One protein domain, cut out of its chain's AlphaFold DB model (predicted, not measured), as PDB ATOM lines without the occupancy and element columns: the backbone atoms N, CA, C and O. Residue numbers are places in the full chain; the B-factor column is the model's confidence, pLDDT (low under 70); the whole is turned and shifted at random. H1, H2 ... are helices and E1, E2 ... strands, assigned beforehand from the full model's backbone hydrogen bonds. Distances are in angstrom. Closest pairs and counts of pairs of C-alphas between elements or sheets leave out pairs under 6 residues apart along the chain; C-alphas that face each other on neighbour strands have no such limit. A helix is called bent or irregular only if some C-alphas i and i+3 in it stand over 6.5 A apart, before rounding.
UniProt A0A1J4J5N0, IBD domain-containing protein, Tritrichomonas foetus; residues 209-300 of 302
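Overview. This is residues 209 to 300 of the 302 residues of the protein "IBD domain-containing protein" of Tritrichomonas foetus (UniProt A0A1J4J5N0). A small twisted sheet of four short strands has the short helix H1 over one face, and a long, kinked helix H2 runs beside H1, apart from the strands. Before the sheet, residues 209 to 223 make a long loop with no named element. The 92 printed residues hold E1, E2, E3, E4, H1 and H2 in that order, of mixed class; the sheet's order is E1 - E2 - E3 - E4, antiparallel. The whole is compact, with a radius of gyration of the C-alphas of 13.8 A and spans of 39 by 33 by 30 A.

Along the chain. E1 is residues 224 to 226, beginning at C-alpha 224 (24.347, -10.527, -33.123). E2 is residues 231 to 234, E3 residues 238 to 242, 13.1 A long, and E4 residues 253 to 255. H1, residues 264 to 273, is 15.0 A long and only just irregular: C-alphas 269 and 272 are 6.6 A apart. H2, residues 277 to 300, is 39.7 A long and irregular, with C-alphas 278 and 281 8.4 A apart and a kink of 36 degrees near residue 284; it ends at C-alpha 300 (12.995, 10.337, -9.638).

Arrangement. The strands form a meander, each the antiparallel neighbour of the one before. N 225 and O 233 of hairpin E1 and E2 are 2.9 A apart, N 232 and O 240 of hairpin E2 and E3 2.7 A, and N 241 and O 254 of hairpin E3 and E4 2.7 A. H1 is on the sheet, making two layers, a helix on one face of a sheet; the closest C-alphas of E4 and H1 are Leu 253 and Trp 264, 7.7 A. H1 and H2 are close but not clearly touching, the closest C-alphas being Cys 270 and Cys 283, 7.5 A, at a shallow tilt of 26 degrees, opposite ways. O i to N i+4 pairs are within hydrogen-bond range in 4 of 6 for H1 and 2 of 20 for H2, where 4 of 21 O i to N i+3 pairs are.

Size, cuts and confidence. The C-alphas farthest apart, Asp 276 and Ser 300, are 40.8 A apart. The printed part has no cut and no long link. Mean pLDDT of the printed part is 71.7; residues 211 to 222, 227 and 275 to 300 are under 70.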
ATOM      1  N   THR A 209      22.149  -8.613 -25.347       84.88
ATOM      2  CA  THR A 209      22.899  -9.801 -25.812       84.88
ATOM      3  C   THR A 209      23.275 -10.785 -24.701       84.88
ATOM      4  O   THR A 209      23.494 -11.962 -24.982       84.88
ATOM      5  N   SER A 210      23.354 -10.327 -23.448       82.81
ATOM      6  CA  SER A 210      23.815 -11.136 -22.306       82.81
ATOM      7  C   SER A 210      22.681 -11.757 -21.493       82.81
ATOM      8  O   SER A 210      22.965 -12.561 -20.611       82.81
ATOM      9  N   ASN A 211      21.420 -11.396 -21.754       68.12
ATOM     10  CA  ASN A 211      20.256 -11.913 -21.032       68.12
ATOM     11  C   ASN A 211      19.578 -13.038 -21.847       68.12
ATOM     12  O   ASN A 211      18.678 -12.766 -22.643       68.12
ATOM     13  N   PRO A 212      19.960 -14.319 -21.673       54.44
ATOM     14  CA  PRO A 212      19.312 -15.447 -22.352       54.44
ATOM     15  C   PRO A 212      17.887 -15.739 -21.842       54.44
ATOM     16  O   PRO A 212      17.244 -16.666 -22.323       54.44
ATOM     17  N   THR A 213      17.401 -14.989 -20.850       46.97
ATOM     18  CA  THR A 213      16.220 -15.286 -20.023       46.97
ATOM     19  C   THR A 213      15.021 -14.378 -20.274       46.97
ATOM     20  O   THR A 213      14.108 -14.335 -19.447       46.97
ATOM     21  N   VAL A 214      14.941 -13.696 -21.421       50.69
ATOM     22  CA  VAL A 214      13.616 -13.248 -21.872       50.69
ATOM     23  C   VAL A 214      12.832 -14.530 -22.162       50.69
ATOM     24  O   VAL A 214      13.075 -15.193 -23.166       50.69
ATOM     25  N   ASN A 215      11.978 -14.926 -21.208       43.41
ATOM     26  CA  ASN A 215      11.115 -16.111 -21.190       43.41
ATOM     27  C   ASN A 215      10.070 -16.059 -22.322       43.41
ATOM     28  O   ASN A 215       8.867 -16.137 -22.090       43.41
ATOM     29  N   ILE A 216      10.520 -15.911 -23.564       48.28
ATOM     30  CA  ILE A 216       9.729 -16.122 -24.765       48.28
ATOM     31  C   ILE A 216      10.055 -17.558 -25.186       48.28
ATOM     32  O   ILE A 216      11.165 -17.798 -25.670       48.28
ATOM     33  N   PRO A 217       9.142 -18.531 -24.999       41.97
ATOM     34  CA  PRO A 217       9.446 -19.969 -25.031       41.97
ATOM     35  C   PRO A 217       9.960 -20.555 -26.359       41.97
ATOM     36  O   PRO A 217      10.004 -21.773 -26.504       41.97
ATOM     37  N   GLN A 218      10.312 -19.742 -27.358       45.69
ATOM     38  CA  GLN A 218      10.710 -20.210 -28.691       45.69
ATOM     39  C   GLN A 218      11.856 -19.423 -29.343       45.69
ATOM     40  O   GLN A 218      12.208 -19.707 -30.488       45.69
ATOM     41  N   ILE A 219      12.474 -18.456 -28.658       46.16
ATOM     42  CA  ILE A 219      13.573 -17.687 -29.253       46.16
ATOM     43  C   ILE A 219      14.901 -18.344 -28.874       46.16
ATOM     44  O   ILE A 219      15.528 -18.020 -27.871       46.16
ATOM     45  N   HIS A 220      15.329 -19.302 -29.693       50.53
ATOM     46  CA  HIS A 220      16.695 -19.814 -29.658       50.53
ATOM     47  C   HIS A 220      17.707 -18.659 -29.722       50.53
ATOM     48  O   HIS A 220      17.541 -17.740 -30.522       50.53
ATOM     49  N   THR A 221      18.729 -18.737 -28.860       53.72
ATOM     50  CA  THR A 221      19.921 -17.874 -28.744       53.72
ATOM     51  C   THR A 221      20.070 -16.865 -29.877       53.72
ATOM     52  O   THR A 221      20.600 -17.201 -30.944       53.72
ATOM     53  N   GLN A 222      19.606 -15.637 -29.651       62.44
ATOM     54  CA  GLN A 222      19.798 -14.591 -30.637       62.44
ATOM     55  C   GLN A 222      21.293 -14.264 -30.735       62.44
ATOM     56  O   GLN A 222      21.930 -13.941 -29.734       62.44
ATOM     57  N   LYS A 223      21.871 -14.396 -31.930       74.00
ATOM     58  CA  LYS A 223      23.272 -14.045 -32.193       74.00
ATOM     59  C   LYS A 223      23.316 -12.736 -32.950       74.00
ATOM     60  O   LYS A 223      22.695 -12.619 -34.005       74.00
ATOM     61  N   ILE A 224      24.079 -11.782 -32.433       75.62
ATOM     62  CA  ILE A 224      24.347 -10.527 -33.123       75.62
ATOM     63  C   ILE A 224      25.796 -10.522 -33.550       75.62
ATOM     64  O   ILE A 224      26.701 -10.655 -32.727       75.62
ATOM     65  N   HIS A 225      26.000 -10.357 -34.846       80.88
ATOM     66  CA  HIS A 225      27.309 -10.096 -35.405       80.88
ATOM     67  C   HIS A 225      27.426  -8.603 -35.677       80.88
ATOM     68  O   HIS A 225      26.603  -8.021 -36.382       80.88
ATOM     69  N   ILE A 226      28.450  -7.988 -35.098       78.56
ATOM     70  CA  ILE A 226      28.837  -6.621 -35.423       78.56
ATOM     71  C   ILE A 226      29.380  -6.636 -36.860       78.56
ATOM     72  O   ILE A 226      30.269  -7.427 -37.178       78.56
ATOM     73  N   GLY A 227      28.767  -5.849 -37.741       68.50
ATOM     74  CA  GLY A 227      29.093  -5.779 -39.162       68.50
ATOM     75  C   GLY A 227      29.999  -4.595 -39.496       68.50
ATOM     76  O   GLY A 227      30.621  -3.988 -38.633       68.50
ATOM     77  N   GLU A 228      30.077  -4.250 -40.783       76.69
ATOM     78  CA  GLU A 228      30.804  -3.055 -41.215       76.69
ATOM     79  C   GLU A 228      30.039  -1.769 -40.868       76.69
ATOM     80  O   GLU A 228      28.839  -1.649 -41.137       76.69
ATOM     81  N   LYS A 229      30.771  -0.747 -40.412       87.19
ATOM     82  CA  LYS A 229      30.280   0.612 -40.144       87.19
ATOM     83  C   LYS A 229      29.292   0.688 -38.980       87.19
ATOM     84  O   LYS A 229      29.691   0.590 -37.837       87.19
ATOM     85  N   ASN A 230      28.018   0.945 -39.263       90.31
ATOM     86  CA  ASN A 230      26.944   1.068 -38.279       90.31
ATOM     87  C   ASN A 230      25.989  -0.135 -38.324       90.31
ATOM     88  O   ASN A 230      24.839  -0.018 -37.904       90.31
ATOM     89  N   LYS A 231      26.431  -1.255 -38.907       92.88
ATOM     90  CA  LYS A 231      25.593  -2.416 -39.204       92.88
ATOM     91  C   LYS A 231      25.746  -3.504 -38.156       92.88
ATOM     92  O   LYS A 231      26.840  -3.799 -37.692       92.88
ATOM     93  N   PHE A 232      24.649  -4.197 -37.910       92.56
ATOM     94  CA  PHE A 232      24.571  -5.384 -37.081       92.56
ATOM     95  C   PHE A 232      23.754  -6.437 -37.823       92.56
ATOM     96  O   PHE A 232      22.784  -6.118 -38.510       92.56
ATOM     97  N   LEU A 233      24.146  -7.697 -37.690       89.06
ATOM     98  CA  LEU A 233      23.465  -8.830 -38.295       89.06
ATOM     99  C   LEU A 233      22.870  -9.695 -37.187       89.06
ATOM    100  O   LEU A 233      23.596 -10.377 -36.464       89.06
ATOM    101  N   LEU A 234      21.545  -9.665 -37.062       87.44
ATOM    102  CA  LEU A 234      20.800 -10.452 -36.086       87.44
ATOM    103  C   LEU A 234      20.395 -11.797 -36.696       87.44
ATOM    104  O   LEU A 234      19.729 -11.852 -37.734       87.44
ATOM    105  N   ASN A 235      20.778 -12.886 -36.030       84.38
ATOM    106  CA  ASN A 235      20.466 -14.273 -36.391       84.38
ATOM    107  C   ASN A 235      20.847 -14.639 -37.827       84.38
ATOM    108  O   ASN A 235      20.169 -15.446 -38.461       84.38
ATOM    109  N   ASN A 236      21.906 -14.019 -38.359       83.00
ATOM    110  CA  ASN A 236      22.327 -14.162 -39.755       83.00
ATOM    111  C   ASN A 236      21.217 -13.854 -40.776       83.00
ATOM    112  O   ASN A 236      21.262 -14.350 -41.900       83.00
ATOM    113  N   LYS A 237      20.213 -13.061 -40.382       86.94
ATOM    114  CA  LYS A 237      19.001 -12.843 -41.174       86.94
ATOM    115  C   LYS A 237      18.635 -11.373 -41.325       86.94
ATOM    116  O   LYS A 237      18.336 -10.955 -42.436       86.94
ATOM    117  N   TYR A 238      18.638 -10.609 -40.236       87.88
ATOM    118  CA  TYR A 238      18.155  -9.226 -40.239       87.88
ATOM    119  C   TYR A 238      19.318  -8.244 -40.160       87.88
ATOM    120  O   TYR A 238      20.206  -8.418 -39.320       87.88
ATOM    121  N   LEU A 239      19.302  -7.212 -41.008       91.88
ATOM    122  CA  LEU A 239      20.301  -6.151 -41.001       91.88
ATOM    123  C   LEU A 239      19.769  -4.958 -40.215       91.88
ATOM    124  O   LEU A 239      18.808  -4.297 -40.598       91.88
ATOM    125  N   ILE A 240      20.437  -4.658 -39.113       94.75
ATOM    126  CA  ILE A 240      20.095  -3.548 -38.234       94.75
ATOM    127  C   ILE A 240      21.167  -2.478 -38.388       94.75
ATOM    128  O   ILE A 240      22.357  -2.770 -38.429       94.75
ATOM    129  N   TYR A 241      20.740  -1.231 -38.468       96.38
ATOM    130  CA  TYR A 241      21.576  -0.058 -38.624       96.38
ATOM    131  C   TYR A 241      21.401   0.821 -37.391       96.38
ATOM    132  O   TYR A 241      20.273   1.178 -37.058       96.38
ATOM    133  N   ASN A 242      22.495   1.192 -36.729       96.56
ATOM    134  CA  ASN A 242      22.464   2.248 -35.721       96.56
ATOM    135  C   ASN A 242      22.530   3.617 -36.409       96.56
ATOM    136  O   ASN A 242      23.432   3.888 -37.207       96.56
ATOM    137  N   ASP A 243      21.597   4.500 -36.080       96.12
ATOM    138  CA  ASP A 243      21.734   5.924 -36.334       96.12
ATOM    139  C   ASP A 243      22.634   6.522 -35.248       96.12
ATOM    140  O   ASP A 243      22.198   6.895 -34.155       96.12
ATOM    141  N   TYR A 244      23.926   6.611 -35.567       94.12
ATOM    142  CA  TYR A 244      24.949   7.146 -34.671       94.12
ATOM    143  C   TYR A 244      24.829   8.659 -34.425       94.12
ATOM    144  O   TYR A 244      25.648   9.227 -33.705       94.12
ATOM    145  N   LYS A 245      23.822   9.324 -35.009       94.56
ATOM    146  CA  LYS A 245      23.464  10.724 -34.737       94.56
ATOM    147  C   LYS A 245      22.280  10.856 -33.779       94.56
ATOM    148  O   LYS A 245      22.067  11.934 -33.229       94.56
ATOM    149  N   ALA A 246      21.499   9.796 -33.591       95.56
ATOM    150  CA  ALA A 246      20.313   9.813 -32.747       95.56
ATOM    151  C   ALA A 246      20.658   9.396 -31.312       95.56
ATOM    152  O   ALA A 246      21.171   8.303 -31.088       95.56
ATOM    153  N   ASP A 247      20.353  10.247 -30.333       94.44
ATOM    154  CA  ASP A 247      20.479   9.918 -28.909       94.44
ATOM    155  C   ASP A 247      19.456   8.866 -28.443       94.44
ATOM    156  O   ASP A 247      18.449   8.598 -29.103       94.44
ATOM    157  N   ILE A 248      19.701   8.306 -27.255       92.06
ATOM    158  CA  ILE A 248      18.701   7.516 -26.520       92.06
ATOM    159  C   ILE A 248      17.438   8.356 -26.287       92.06
ATOM    160  O   ILE A 248      17.505   9.571 -26.098       92.06
ATOM    161  N   GLY A 249      16.277   7.700 -26.332       91.38
ATOM    162  CA  GLY A 249      14.962   8.346 -26.299       91.38
ATOM    163  C   GLY A 249      14.426   8.702 -27.689       91.38
ATOM    164  O   GLY A 249      13.260   9.052 -27.825       91.38
ATOM    165  N   LYS A 250      15.245   8.570 -28.740       94.94
ATOM    166  CA  LYS A 250      14.802   8.599 -30.141       94.94
ATOM    167  C   LYS A 250      14.869   7.201 -30.744       94.94
ATOM    168  O   LYS A 250      15.513   6.305 -30.204       94.94
ATOM    169  N   SER A 251      14.236   7.017 -31.901       94.88
ATOM    170  CA  SER A 251      14.442   5.806 -32.694       94.88
ATOM    171  C   SER A 251      15.843   5.822 -33.306       94.88
ATOM    172  O   SER A 251      16.073   6.513 -34.296       94.88
ATOM    173  N   PHE A 252      16.784   5.108 -32.688       96.12
ATOM    174  CA  PHE A 252      18.187   5.077 -33.104       96.12
ATOM    175  C   PHE A 252      18.600   3.774 -33.786       96.12
ATOM    176  O   PHE A 252      19.747   3.646 -34.201       96.12
ATOM    177  N   LEU A 253      17.698   2.803 -33.910       96.38
ATOM    178  CA  LEU A 253      17.941   1.581 -34.665       96.38
ATOM    179  C   LEU A 253      16.969   1.510 -35.834       96.38
ATOM    180  O   LEU A 253      15.805   1.883 -35.706       96.38
ATOM    181  N   GLN A 254      17.437   1.015 -36.974       96.44
ATOM    182  CA  GLN A 254      16.626   0.879 -38.173       96.44
ATOM    183  C   GLN A 254      16.925  -0.435 -38.894       96.44
ATOM    184  O   GLN A 254      18.076  -0.844 -38.970       96.44
ATOM    185  N   THR A 255      15.916  -1.105 -39.442       95.00
ATOM    186  CA  THR A 255      16.117  -2.310 -40.276       95.00
ATOM    187  C   THR A 255      16.331  -1.960 -41.745       95.00
ATOM    188  O   THR A 255      16.087  -0.826 -42.169       95.00
ATOM    189  N   GLU A 256      16.690  -2.942 -42.575       92.00
ATOM    190  CA  GLU A 256      16.749  -2.774 -44.034       92.00
ATOM    191  C   GLU A 256      15.429  -2.276 -44.659       92.00
ATOM    192  O   GLU A 256      15.443  -1.585 -45.677       92.00
ATOM    193  N   ASN A 257      14.290  -2.547 -44.010       92.06
ATOM    194  CA  ASN A 257      12.955  -2.119 -44.442       92.06
ATOM    195  C   ASN A 257      12.531  -0.763 -43.856       92.06
ATOM    196  O   ASN A 257      11.353  -0.409 -43.893       92.06
ATOM    197  N   LYS A 258      13.483  -0.003 -43.304       94.12
ATOM    198  CA  LYS A 258      13.281   1.317 -42.693       94.12
ATOM    199  C   LYS A 258      12.412   1.336 -41.430       94.12
ATOM    200  O   LYS A 258      12.037   2.422 -40.994       94.12
ATOM    201  N   MET A 259      12.125   0.184 -40.820       94.06
ATOM    202  CA  MET A 259      11.424   0.137 -39.530       94.06
ATOM    203  C   MET A 259      12.355   0.647 -38.448       94.06
ATOM    204  O   MET A 259      13.486   0.168 -38.364       94.06
ATOM    205  N   ALA A 260      11.885   1.615 -37.671       95.25
ATOM    206  CA  ALA A 260      12.676   2.304 -36.669       95.25
ATOM    207  C   ALA A 260      12.324   1.794 -35.266       95.25
ATOM    208  O   ALA A 260      11.164   1.500 -34.987       95.25
ATOM    209  N   PHE A 261      13.332   1.690 -34.407       94.81
ATOM    210  CA  PHE A 261      13.222   1.170 -33.050       94.81
ATOM    211  C   PHE A 261      14.030   2.052 -32.099       94.81
ATOM    212  O   PHE A 261      15.067   2.613 -32.469       94.81
ATOM    213  N   TYR A 262      13.550   2.171 -30.866       93.75
ATOM    214  CA  TYR A 262      14.134   3.029 -29.832       93.75
ATOM    215  C   TYR A 262      14.992   2.260 -28.816       93.75
ATOM    216  O   TYR A 262      15.592   2.881 -27.943       93.75
ATOM    217  N   SER A 263      15.061   0.928 -28.904       92.50
ATOM    218  CA  SER A 263      15.938   0.097 -28.072       92.50
ATOM    219  C   SER A 263      16.276  -1.241 -28.738       92.50
ATOM    220  O   SER A 263      15.600  -1.682 -29.673       92.50
ATOM    221  N   TRP A 264      17.332  -1.892 -28.246       90.19
ATOM    222  CA  TRP A 264      17.739  -3.225 -28.701       90.19
ATOM    223  C   TRP A 264      16.719  -4.294 -28.305       90.19
ATOM    224  O   TRP A 264      16.407  -5.172 -29.104       90.19
ATOM    225  N   GLU A 265      16.146  -4.181 -27.108       89.69
ATOM    226  CA  GLU A 265      15.095  -5.064 -26.605       89.69
ATOM    227  C   GLU A 265      13.865  -5.043 -27.522       89.69
ATOM    228  O   GLU A 265      13.384  -6.097 -27.935       89.69
ATOM    229  N   ASN A 266      13.426  -3.848 -27.937       89.69
ATOM    230  CA  ASN A 266      12.277  -3.686 -28.825       89.69
ATOM    231  C   ASN A 266      12.513  -4.356 -30.192       89.69
ATOM    232  O   ASN A 266      11.623  -5.016 -30.726       89.69
ATOM    233  N   ILE A 267      13.736  -4.285 -30.733       88.75
ATOM    234  CA  ILE A 267      14.104  -5.027 -31.948       88.75
ATOM    235  C   ILE A 267      13.978  -6.540 -31.756       88.75
ATOM    236  O   ILE A 267      13.447  -7.229 -32.634       88.75
ATOM    237  N   PHE A 268      14.481  -7.068 -30.641       84.69
ATOM    238  CA  PHE A 268      14.517  -8.511 -30.392       84.69
ATOM    239  C   PHE A 268      13.151  -9.113 -30.115       84.69
ATOM    240  O   PHE A 268      12.939 -10.280 -30.446       84.69
ATOM    241  N   GLU A 269      12.230  -8.330 -29.565       85.25
ATOM    242  CA  GLU A 269      10.835  -8.719 -29.382       85.25
ATOM    243  C   GLU A 269      10.065  -8.669 -30.707       85.25
ATOM    244  O   GLU A 269       9.350  -9.612 -31.057       85.25
ATOM    245  N   CYS A 270      10.245  -7.602 -31.492       86.12
ATOM    246  CA  CYS A 270       9.463  -7.394 -32.704       86.12
ATOM    247  C   CYS A 270       9.922  -8.262 -33.884       86.12
ATOM    248  O   CYS A 270       9.085  -8.899 -34.524       86.12
ATOM    249  N   LEU A 271      11.220  -8.327 -34.203       83.56
ATOM    250  CA  LEU A 271      11.690  -8.951 -35.452       83.56
ATOM    251  C   LEU A 271      11.364 -10.450 -35.605       83.56
ATOM    252  O   LEU A 271      10.962 -10.846 -36.703       83.56
ATOM    253  N   PRO A 272      11.475 -11.302 -34.565       77.38
ATOM    254  CA  PRO A 272      11.114 -12.717 -34.675       77.38
ATOM    255  C   PRO A 272       9.622 -12.955 -34.941       77.38
ATOM    256  O   PRO A 272       9.254 -13.979 -35.518       77.38
ATOM    257  N   SER A 273       8.761 -12.016 -34.535       75.88
ATOM    258  CA  SER A 273       7.309 -12.099 -34.730       75.88
ATOM    259  C   SER A 273       6.872 -11.757 -36.161       75.88
ATOM    260  O   SER A 273       5.785 -12.150 -36.595       75.88
ATOM    261  N   ILE A 274       7.739 -11.093 -36.934       73.50
ATOM    262  CA  ILE A 274       7.499 -10.737 -38.334       73.50
ATOM    263  C   ILE A 274       7.724 -11.991 -39.189       73.50
ATOM    264  O   ILE A 274       8.778 -12.190 -39.799       73.50
ATOM    265  N   LYS A 275       6.721 -12.877 -39.201       62.34
ATOM    266  CA  LYS A 275       6.669 -14.036 -40.106       62.34
ATOM    267  C   LYS A 275       6.412 -13.620 -41.560       62.34
ATOM    268  O   LYS A 275       6.858 -14.325 -42.452       62.34
ATOM    269  N   ASP A 276       5.817 -12.442 -41.775       55.72
ATOM    270  CA  ASP A 276       5.510 -11.872 -43.088       55.72
ATOM    271  C   ASP A 276       5.700 -10.346 -43.081       55.72
ATOM    272  O   ASP A 276       5.120  -9.630 -42.262       55.72
ATOM    273  N   VAL A 277       6.489  -9.828 -44.027       50.62
ATOM    274  CA  VAL A 277       6.895  -8.407 -44.138       50.62
ATOM    275  C   VAL A 277       5.701  -7.442 -44.321       50.62
ATOM    276  O   VAL A 277       5.844  -6.233 -44.160       50.62
ATOM    277  N   GLN A 278       4.491  -7.945 -44.591       47.66
ATOM    278  CA  GLN A 278       3.314  -7.122 -44.898       47.66
ATOM    279  C   GLN A 278       2.521  -6.592 -43.684       47.66
ATOM    280  O   GLN A 278       1.658  -5.739 -43.875       47.66
ATOM    281  N   LYS A 279       2.793  -7.023 -42.440       48.59
ATOM    282  CA  LYS A 279       1.914  -6.722 -41.278       48.59
ATOM    283  C   LYS A 279       2.448  -5.712 -40.246       48.59
ATOM    284  O   LYS A 279       1.904  -5.608 -39.153       48.59
ATOM    285  N   VAL A 280       3.499  -4.959 -40.566       49.66
ATOM    286  CA  VAL A 280       4.359  -4.340 -39.534       49.66
ATOM    287  C   VAL A 280       3.961  -2.922 -39.086       49.66
ATOM    288  O   VAL A 280       4.497  -2.412 -38.108       49.66
ATOM    289  N   ARG A 281       2.979  -2.271 -39.722       49.59
ATOM    290  CA  ARG A 281       2.601  -0.897 -39.330       49.59
ATOM    291  C   ARG A 281       1.983  -0.772 -37.928       49.59
ATOM    292  O   ARG A 281       2.027   0.320 -37.389       49.59
ATOM    293  N   HIS A 282       1.459  -1.843 -37.327       49.12
ATOM    294  CA  HIS A 282       0.767  -1.751 -36.031       49.12
ATOM    295  C   HIS A 282       1.647  -1.929 -34.782       49.12
ATOM    296  O   HIS A 282       1.276  -1.427 -33.735       49.12
ATOM    297  N   CYS A 283       2.816  -2.580 -34.847       50.81
ATOM    298  CA  CYS A 283       3.599  -2.844 -33.624       50.81
ATOM    299  C   CYS A 283       4.402  -1.638 -33.109       50.81
ATOM    300  O   CYS A 283       4.764  -1.617 -31.940       50.81
ATOM    301  N   VAL A 284       4.715  -0.658 -33.963       51.44
ATOM    302  CA  VAL A 284       5.628   0.446 -33.608       51.44
ATOM    303  C   VAL A 284       4.922   1.534 -32.783       51.44
ATOM    304  O   VAL A 284       5.554   2.170 -31.941       51.44
ATOM    305  N   GLU A 285       3.617   1.725 -32.986       51.19
ATOM    306  CA  GLU A 285       2.846   2.800 -32.342       51.19
ATOM    307  C   GLU A 285       2.508   2.491 -30.870       51.19
ATOM    308  O   GLU A 285       2.537   3.399 -30.042       51.19
ATOM    309  N   ASP A 286       2.307   1.220 -30.506       49.06
ATOM    310  CA  ASP A 286       1.917   0.834 -29.137       49.06
ATOM    311  C   ASP A 286       3.085   0.863 -28.129       49.06
ATOM    312  O   ASP A 286       2.888   1.095 -26.935       49.06
ATOM    313  N   THR A 287       4.324   0.666 -28.588       51.03
ATOM    314  CA  THR A 287       5.505   0.589 -27.710       51.03
ATOM    315  C   THR A 287       6.115   1.946 -27.338       51.03
ATOM    316  O   THR A 287       6.646   2.095 -26.236       51.03
ATOM    317  N   ALA A 288       5.993   2.964 -28.200       48.81
ATOM    318  CA  ALA A 288       6.529   4.305 -27.931       48.81
ATOM    319  C   ALA A 288       5.888   4.957 -26.688       48.81
ATOM    320  O   ALA A 288       6.553   5.681 -25.944       48.81
ATOM    321  N   TYR A 289       4.623   4.626 -26.411       46.19
ATOM    322  CA  TYR A 289       3.871   5.145 -25.269       46.19
ATOM    323  C   TYR A 289       4.366   4.597 -23.914       46.19
ATOM    324  O   TYR A 289       4.274   5.274 -22.893       46.19
ATOM    325  N   GLN A 290       4.937   3.387 -23.881       46.00
ATOM    326  CA  GLN A 290       5.422   2.776 -22.637       46.00
ATOM    327  C   GLN A 290       6.841   3.229 -22.256       46.00
ATOM    328  O   GLN A 290       7.160   3.322 -21.069       46.00
ATOM    329  N   SER A 291       7.695   3.562 -23.233       46.53
ATOM    330  CA  SER A 291       9.079   3.979 -22.959       46.53
ATOM    331  C   SER A 291       9.201   5.377 -22.346       46.53
ATOM    332  O   SER A 291      10.077   5.591 -21.507       46.53
ATOM    333  N   GLU A 292       8.311   6.316 -22.696       43.03
ATOM    334  CA  GLU A 292       8.298   7.658 -22.084       43.03
ATOM    335  C   GLU A 292       7.953   7.602 -20.587       43.03
ATOM    336  O   GLU A 292       8.514   8.354 -19.789       43.03
ATOM    337  N   HIS A 293       7.113   6.648 -20.182       42.44
ATOM    338  CA  HIS A 293       6.727   6.458 -18.784       42.44
ATOM    339  C   HIS A 293       7.815   5.790 -17.925       42.44
ATOM    340  O   HIS A 293       7.855   5.999 -16.712       42.44
ATOM    341  N   CYS A 294       8.715   5.006 -18.528       35.22
ATOM    342  CA  CYS A 294       9.773   4.306 -17.795       35.22
ATOM    343  C   CYS A 294      10.968   5.226 -17.476       35.22
ATOM    344  O   CYS A 294      11.502   5.180 -16.369       35.22
ATOM    345  N   LEU A 295      11.330   6.130 -18.397       37.47
ATOM    346  CA  LEU A 295      12.426   7.096 -18.209       37.47
ATOM    347  C   LEU A 295      12.122   8.169 -17.144       37.47
ATOM    348  O   LEU A 295      13.042   8.668 -16.501       37.47
ATOM    349  N   GLN A 296      10.849   8.504 -16.909       40.38
ATOM    350  CA  GLN A 296      10.464   9.465 -15.862       40.38
ATOM    351  C   GLN A 296      10.569   8.889 -14.438       40.38
ATOM    352  O   GLN A 296      10.822   9.633 -13.485       40.38
ATOM    353  N   ASN A 297      10.436   7.570 -14.284       34.56
ATOM    354  CA  ASN A 297      10.503   6.916 -12.976       34.56
ATOM    355  C   ASN A 297      11.943   6.656 -12.503       34.56
ATOM    356  O   ASN A 297      12.187   6.663 -11.301       34.56
ATOM    357  N   GLU A 298      12.909   6.491 -13.413       37.41
ATOM    358  CA  GLU A 298      14.318   6.279 -13.033       37.41
ATOM    359  C   GLU A 298      15.050   7.579 -12.659       37.41
ATOM    360  O   GLU A 298      15.948   7.549 -11.826       37.41
ATOM    361  N   ILE A 299      14.620   8.736 -13.179       39.25
ATOM    362  CA  ILE A 299      15.189  10.054 -12.819       39.25
ATOM    363  C   ILE A 299      14.685  10.538 -11.443       39.25
ATOM    364  O   ILE A 299      15.296  11.401 -10.819       39.25
ATOM    365  N   SER A 300      13.596   9.960 -10.928       32.88
ATOM    366  CA  SER A 300      12.995  10.337  -9.638       32.88
ATOM    367  C   SER A 300      13.551   9.555  -8.434       32.88
ATOM    368  O   SER A 300      13.108   9.775  -7.308       32.88
TER     369      SER A 300